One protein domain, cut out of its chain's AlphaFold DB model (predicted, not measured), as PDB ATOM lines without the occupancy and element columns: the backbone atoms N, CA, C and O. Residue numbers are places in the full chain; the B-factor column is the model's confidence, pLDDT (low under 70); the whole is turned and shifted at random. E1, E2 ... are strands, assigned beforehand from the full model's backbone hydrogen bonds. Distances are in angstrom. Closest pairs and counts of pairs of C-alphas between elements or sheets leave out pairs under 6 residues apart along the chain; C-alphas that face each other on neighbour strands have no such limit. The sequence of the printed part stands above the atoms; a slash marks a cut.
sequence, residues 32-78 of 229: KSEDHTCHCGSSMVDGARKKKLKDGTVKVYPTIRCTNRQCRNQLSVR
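This is residues 32 to 78 of the 229 residues of the protein "Hypothetical protein" of Didymodactylos carnosus (UniProt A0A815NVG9). A long, strongly twisted hairpin of two strands, E1 and E2, makes the length of the domain, and a short third strand, E3, folds back beside residues 63 to 65 of E2. The tight turn of residues 53 to 57 lies at one end of the long axis, and the unnamed stretch of residues 32 to 43, before E1, reaches the other end at Gly 41. The printed part has 47 residues, with no named helix and three named strands in the order E1, E2, E3, which is also their order across the antiparallel sheet. The class is all strand, with under half of the printed residues, 21 of 47, in named elements. The whole is loose, with a radius of gyration of the C-alphas of 12.3 A, and its outline is flat, spanning 40 by 22 by 11 A.

E1, residues 44 to 52, and E2, residues 58 to 66, are antiparallel neighbours and form a hairpin, with 154 degrees between their directions. Their C-alphas face each other from 44 and 66, 4.5 A apart, to 52 and 58, also 4.5 A apart. Across this pair, N 45 and O 65 are within hydrogen-bond range at 2.9 A, and so are N 59 and O 51 at 2.9 A. E2 bends by 58 degrees at residue 62. E3, residues 74 to 76, is the antiparallel neighbour of E2 at an angle of 122 degrees, and these two also form a hairpin. The C-alphas of Arg 65 and Gln 74 face each other at 4.4 A, and those of Thr 63 and Ser 76 at 4.8 A. N 75 and O 64 are 2.8 A apart and N 64 and O 75 are 3.0 A apart, both within hydrogen-bond range. E1 and E3 are the edge strands and E2 is the inner strand. The three strands make a meander, each strand the antiparallel neighbour of the one before.

Residues 32 to 43 hold no named element, and their C-alphas lie 9 to 16 A from the mean of all C-alphas. E1 begins at C-alpha 44, at (3.089, -28.655, 11.797), and measures 25.0 A from first to last C-alpha. E2 begins at C-alpha 58, at (7.957, -47.174, -2.990), and measures 22.7 A. E3, three residues long, measures 6.9 A and ends at C-alpha 76, at (4.807, -40.479, 12.702).

The two C-alphas farthest apart are those of Gly 41 and Asp 55, at 39.7 A, while the first and last printed C-alphas, of Lys 32 and Arg 78, are 10.0 A apart. The link from E1 to E2 is tight, with 5 residues, and the link from E2 to E3 is short, with 7. The printed part has no cut. Its mean pLDDT is 87.9, and no printed residue is under 70.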
ATOM      1  N   LYS A  32      -3.470 -35.781  14.107       82.19
ATOM      2  CA  LYS A  32      -3.729 -34.704  13.137       82.19
ATOM      3  C   LYS A  32      -2.621 -33.659  13.242       82.19
ATOM      4  O   LYS A  32      -2.093 -33.416  14.325       82.19
ATOM      5  N   SER A  33      -2.244 -33.024  12.133       84.81
ATOM      6  CA  SER A  33      -1.203 -31.982  12.169       84.81
ATOM      7  C   SER A  33      -1.621 -30.717  12.928       84.81
ATOM      8  O   SER A  33      -0.757 -30.019  13.454       84.81
ATOM      9  N   GLU A  34      -2.927 -30.472  13.035       85.69
ATOM     10  CA  GLU A  34      -3.552 -29.368  13.774       85.69
ATOM     11  C   GLU A  34      -3.280 -29.439  15.289       85.69
ATOM     12  O   GLU A  34      -3.052 -28.409  15.920       85.69
ATOM     13  N   ASP A  35      -3.187 -30.647  15.856       86.31
ATOM     14  CA  ASP A  35      -2.956 -30.882  17.289       86.31
ATOM     15  C   ASP A  35      -1.498 -30.599  17.727       86.31
ATOM     16  O   ASP A  35      -1.124 -30.838  18.882       86.31
ATOM     17  N   HIS A  36      -0.614 -30.174  16.811       86.19
ATOM     18  CA  HIS A  36       0.838 -30.212  17.011       86.19
ATOM     19  C   HIS A  36       1.575 -28.918  16.619       86.19
ATOM     20  O   HIS A  36       1.746 -28.576  15.448       86.19
ATOM     21  N   THR A  37       2.163 -28.265  17.624       91.31
ATOM     22  CA  THR A  37       3.183 -27.216  17.440       91.31
ATOM     23  C   THR A  37       4.583 -27.825  17.528       91.31
ATOM     24  O   THR A  37       4.857 -28.657  18.394       91.31
ATOM     25  N   CYS A  38       5.502 -27.431  16.644       92.12
ATOM     26  CA  CYS A  38       6.883 -27.907  16.703       92.12
ATOM     27  C   CYS A  38       7.680 -27.188  17.805       92.12
ATOM     28  O   CYS A  38       7.466 -26.009  18.066       92.12
ATOM     29  N   HIS A  39       8.712 -27.842  18.353       91.06
ATOM     30  CA  HIS A  39       9.647 -27.280  19.350       91.06
ATOM     31  C   HIS A  39      10.399 -25.991  18.918       91.06
ATOM     32  O   HIS A  39      11.197 -25.457  19.683       91.06
ATOM     33  N   CYS A  40      10.209 -25.520  17.683       93.00
ATOM     34  CA  CYS A  40      10.736 -24.258  17.152       93.00
ATOM     35  C   CYS A  40       9.633 -23.193  16.960       93.00
ATOM     36  O   CYS A  40       9.778 -22.299  16.129       93.00
ATOM     37  N   GLY A  41       8.491 -23.341  17.644       91.31
ATOM     38  CA  GLY A  41       7.325 -22.447  17.567       91.31
ATOM     39  C   GLY A  41       6.543 -22.503  16.248       91.31
ATOM     40  O   GLY A  41       5.488 -21.894  16.131       91.31
ATOM     41  N   SER A  42       7.042 -23.225  15.242       92.69
ATOM     42  CA  SER A  42       6.415 -23.322  13.921       92.69
ATOM     43  C   SER A  42       5.308 -24.381  13.899       92.69
ATOM     44  O   SER A  42       5.491 -25.480  14.430       92.69
ATOM     45  N   SER A  43       4.193 -24.087  13.226       92.88
ATOM     46  CA  SER A  43       3.092 -25.036  13.015       92.88
ATOM     47  C   SER A  43       3.552 -26.287  12.262       92.88
ATOM     48  O   SER A  43       4.450 -26.226  11.407       92.88
ATOM     49  N   MET A  44       2.917 -27.418  12.552       93.56
ATOM     50  CA  MET A  44       3.089 -28.655  11.797       93.56
ATOM     51  C   MET A  44       2.041 -28.763  10.682       93.56
ATOM     52  O   MET A  44       0.994 -28.128  10.734       93.56
ATOM     53  N   VAL A  45       2.332 -29.560   9.655       92.62
ATOM     54  CA  VAL A  45       1.416 -29.873   8.546       92.62
ATOM     55  C   VAL A  45       1.584 -31.324   8.113       92.62
ATOM     56  O   VAL A  45       2.645 -31.922   8.316       92.62
ATOM     57  N   ASP A  46       0.569 -31.876   7.460       89.88
ATOM     58  CA  ASP A  46       0.639 -33.214   6.880       89.88
ATOM     59  C   ASP A  46       1.722 -33.336   5.786       89.88
ATOM     60  O   ASP A  46       2.188 -32.381   5.136       89.88
ATOM     61  N   GLY A  47       2.165 -34.571   5.591       88.19
ATOM     62  CA  GLY A  47       3.220 -34.934   4.667       88.19
ATOM     63  C   GLY A  47       3.387 -36.444   4.561       88.19
ATOM     64  O   GLY A  47       2.629 -37.235   5.120       88.19
ATOM     65  N   ALA A  48       4.400 -36.852   3.801       86.75
ATOM     66  CA  ALA A  48       4.697 -38.260   3.613       86.75
ATOM     67  C   ALA A  48       6.196 -38.507   3.436       86.75
ATOM     68  O   ALA A  48       6.855 -37.898   2.588       86.75
ATOM     69  N   ARG A  49       6.724 -39.476   4.184       85.88
ATOM     70  CA  ARG A  49       8.058 -40.037   3.973       85.88
ATOM     71  C   ARG A  49       7.960 -41.203   2.991       85.88
ATOM     72  O   ARG A  49       7.289 -42.195   3.260       85.88
ATOM     73  N   LYS A  50       8.662 -41.110   1.863       88.38
ATOM     74  CA  LYS A  50       8.776 -42.198   0.876       88.38
ATOM     75  C   LYS A  50      10.025 -43.039   1.162       88.38
ATOM     76  O   LYS A  50      11.074 -42.486   1.490       88.38
ATOM     77  N   LYS A  51       9.932 -44.365   1.026       85.94
ATOM     78  CA  LYS A  51      11.061 -45.303   1.149       85.94
ATOM     79  C   LYS A  51      10.996 -46.342   0.028       85.94
ATOM     80  O   LYS A  51       9.985 -47.022  -0.107       85.94
ATOM     81  N   LYS A  52      12.083 -46.500  -0.734       89.88
ATOM     82  CA  LYS A  52      12.242 -47.640  -1.652       89.88
ATOM     83  C   LYS A  52      12.467 -48.928  -0.850       89.88
ATOM     84  O   LYS A  52      13.252 -48.934   0.102       89.88
ATOM     85  N   LEU A  53      11.758 -49.991  -1.211       86.19
ATOM     86  CA  LEU A  53      11.931 -51.344  -0.684       86.19
ATOM     87  C   LEU A  53      12.885 -52.155  -1.585       86.19
ATOM     88  O   LEU A  53      13.345 -51.666  -2.617       86.19
ATOM     89  N   LYS A  54      13.245 -53.378  -1.162       86.75
ATOM     90  CA  LYS A  54      14.219 -54.233  -1.878       86.75
ATOM     91  C   LYS A  54      13.712 -54.721  -3.242       86.75
ATOM     92  O   LYS A  54      14.516 -54.990  -4.121       86.75
ATOM     93  N   ASP A  55      12.397 -54.805  -3.390       88.19
ATOM     94  CA  ASP A  55      11.653 -55.126  -4.617       88.19
ATOM     95  C   ASP A  55      11.526 -53.931  -5.590       88.19
ATOM     96  O   ASP A  55      10.897 -54.042  -6.637       88.19
ATOM     97  N   GLY A  56      12.096 -52.768  -5.248       87.38
ATOM     98  CA  GLY A  56      11.997 -51.536  -6.033       87.38
ATOM     99  C   GLY A  56      10.722 -50.717  -5.790       87.38
ATOM    100  O   GLY A  56      10.676 -49.551  -6.191       87.38
ATOM    101  N   THR A  57       9.719 -51.260  -5.089       85.88
ATOM    102  CA  THR A  57       8.476 -50.543  -4.771       85.88
ATOM    103  C   THR A  57       8.726 -49.372  -3.815       85.88
ATOM    104  O   THR A  57       9.694 -49.346  -3.049       85.88
ATOM    105  N   VAL A  58       7.855 -48.360  -3.853       85.38
ATOM    106  CA  VAL A  58       7.957 -47.174  -2.990       85.38
ATOM    107  C   VAL A  58       6.876 -47.233  -1.920       85.38
ATOM    108  O   VAL A  58       5.737 -46.842  -2.164       85.38
ATOM    109  N   LYS A  59       7.236 -47.657  -0.704       81.25
ATOM    110  CA  LYS A  59       6.318 -47.557   0.432       81.25
ATOM    111  C   LYS A  59       6.251 -46.115   0.929       81.25
ATOM    112  O   LYS A  59       7.272 -45.474   1.200       81.25
ATOM    113  N   VAL A  60       5.026 -45.616   1.049       82.00
ATOM    114  CA  VAL A  60       4.704 -44.289   1.571       82.00
ATOM    115  C   VAL A  60       4.304 -44.425   3.040       82.00
ATOM    116  O   VAL A  60       3.537 -45.314   3.401       82.00
ATOM    117  N   TYR A  61       4.841 -43.556   3.890       79.62
ATOM    118  CA  TYR A  61       4.503 -43.459   5.308       79.62
ATOM    119  C   TYR A  61       3.960 -42.049   5.561       79.62
ATOM    120  O   TYR A  61       4.711 -41.097   5.326       79.62
ATOM    121  N   PRO A  62       2.707 -41.875   6.016       80.50
ATOM    122  CA  PRO A  62       2.205 -40.556   6.384       80.50
ATOM    123  C   PRO A  62       3.001 -40.009   7.575       80.50
ATOM    124  O   PRO A  62       3.311 -40.744   8.519       80.50
ATOM    125  N   THR A  63       3.360 -38.731   7.523       86.88
ATOM    126  CA  THR A  63       4.120 -38.046   8.574       86.88
ATOM    127  C   THR A  63       3.581 -36.645   8.805       86.88
ATOM    128  O   THR A  63       3.150 -35.973   7.873       86.88
ATOM    129  N   ILE A  64       3.667 -36.183  10.047       90.12
ATOM    130  CA  ILE A  64       3.386 -34.795  10.414       90.12
ATOM    131  C   ILE A  64       4.733 -34.081  10.455       90.12
ATOM    132  O   ILE A  64       5.649 -34.521  11.149       90.12
ATOM    133  N   ARG A  65       4.902 -33.019   9.672       92.56
ATOM    134  CA  ARG A  65       6.198 -32.366   9.437       92.56
ATOM    135  C   ARG A  65       6.155 -30.890   9.804       92.56
ATOM    136  O   ARG A  65       5.154 -30.213   9.585       92.56
ATOM    137  N   CYS A  66       7.278 -30.374  10.284       94.38
ATOM    138  CA  CYS A  66       7.420 -28.949  10.546       94.38
ATOM    139  C   CYS A  66       7.346 -28.137   9.240       94.38
ATOM    140  O   CYS A  66       7.887 -28.539   8.202       94.38
ATOM    141  N   THR A  67       6.690 -26.977   9.291       93.31
ATOM    142  CA  THR A  67       6.676 -25.991   8.195       93.31
ATOM    143  C   THR A  67       8.047 -25.335   7.986       93.31
ATOM    144  O   THR A  67       8.436 -25.059   6.848       93.31
ATOM    145  N   ASN A  68       8.825 -25.150   9.058       92.94
ATOM    146  CA  ASN A  68      10.173 -24.592   9.010       92.94
ATOM    147  C   ASN A  68      11.177 -25.583   8.380       92.94
ATOM    148  O   ASN A  68      11.562 -26.599   8.969       92.94
ATOM    149  N   ARG A  69      11.655 -25.233   7.176       87.06
ATOM    150  CA  ARG A  69      12.588 -26.034   6.358       87.06
ATOM    151  C   ARG A  69      13.968 -26.263   6.993       87.06
ATOM    152  O   ARG A  69      14.651 -27.204   6.586       87.06
ATOM    153  N   GLN A  70      14.378 -25.441   7.961       91.31
ATOM    154  CA  GLN A  70      15.642 -25.619   8.685       91.31
ATOM    155  C   GLN A  70      15.488 -26.574   9.874       91.31
ATOM    156  O   GLN A  70      16.371 -27.387  10.118       91.31
ATOM    157  N   CYS A  71      14.337 -26.541  10.556       91.81
ATOM    158  CA  CYS A  71      14.031 -27.445  11.666       91.81
ATOM    159  C   CYS A  71      13.947 -28.915  11.221       91.81
ATOM    160  O   CYS A  71      14.453 -29.796  11.910       91.81
ATOM    161  N   ARG A  72      13.313 -29.190  10.068       86.94
ATOM    162  CA  ARG A  72      13.178 -30.534   9.450       86.94
ATOM    163  C   ARG A  72      12.526 -31.627  10.318       86.94
ATOM    164  O   ARG A  72      12.442 -32.765   9.860       86.94
ATOM    165  N   ASN A  73      12.036 -31.305  11.517       90.44
ATOM    166  CA  ASN A  73      11.396 -32.253  12.428       90.44
ATOM    167  C   ASN A  73      10.174 -32.938  11.782       90.44
ATOM    168  O   ASN A  73       9.399 -32.299  11.060       90.44
ATOM    169  N   GLN A  74      10.006 -34.235  12.055       89.19
ATOM    170  CA  GLN A  74       8.896 -35.058  11.573       89.19
ATOM    171  C   GLN A  74       8.451 -36.061  12.640       89.19
ATOM    172  O   GLN A  74       9.269 -36.770  13.223       89.19
ATOM    173  N   LEU A  75       7.139 -36.169  12.825       85.75
ATOM    174  CA  LEU A  75       6.467 -37.163  13.655       85.75
ATOM    175  C   LEU A  75       5.786 -38.218  12.771       85.75
ATOM    176  O   LEU A  75       5.417 -37.965  11.621       85.75
ATOM    177  N   SER A  76       5.621 -39.423  13.313       82.38
ATOM    178  CA  SER A  76       4.807 -40.479  12.702       82.38
ATOM    179  C   SER A  76       3.354 -40.280  13.108       82.38
ATOM    180  O   SER A  76       3.091 -40.245  14.305       82.38
ATOM    181  N   VAL A  77       2.416 -40.271  12.153       81.19
ATOM    182  CA  VAL A  77       0.970 -40.172  12.454       81.19
ATOM    183  C   VAL A  77       0.461 -41.274  13.391       81.19
ATOM    184  O   VAL A  77      -0.592 -41.132  13.997       81.19
ATOM    185  N   ARG A  78       1.193 -42.392  13.500       79.31
ATOM    186  CA  ARG A  78       0.853 -43.519  14.378       79.31
ATOM    187  C   ARG A  78       1.387 -43.371  15.803       79.31
ATOM    188  O   ARG A  78       1.127 -44.256  16.602       79.31
TER     189      ARG A  78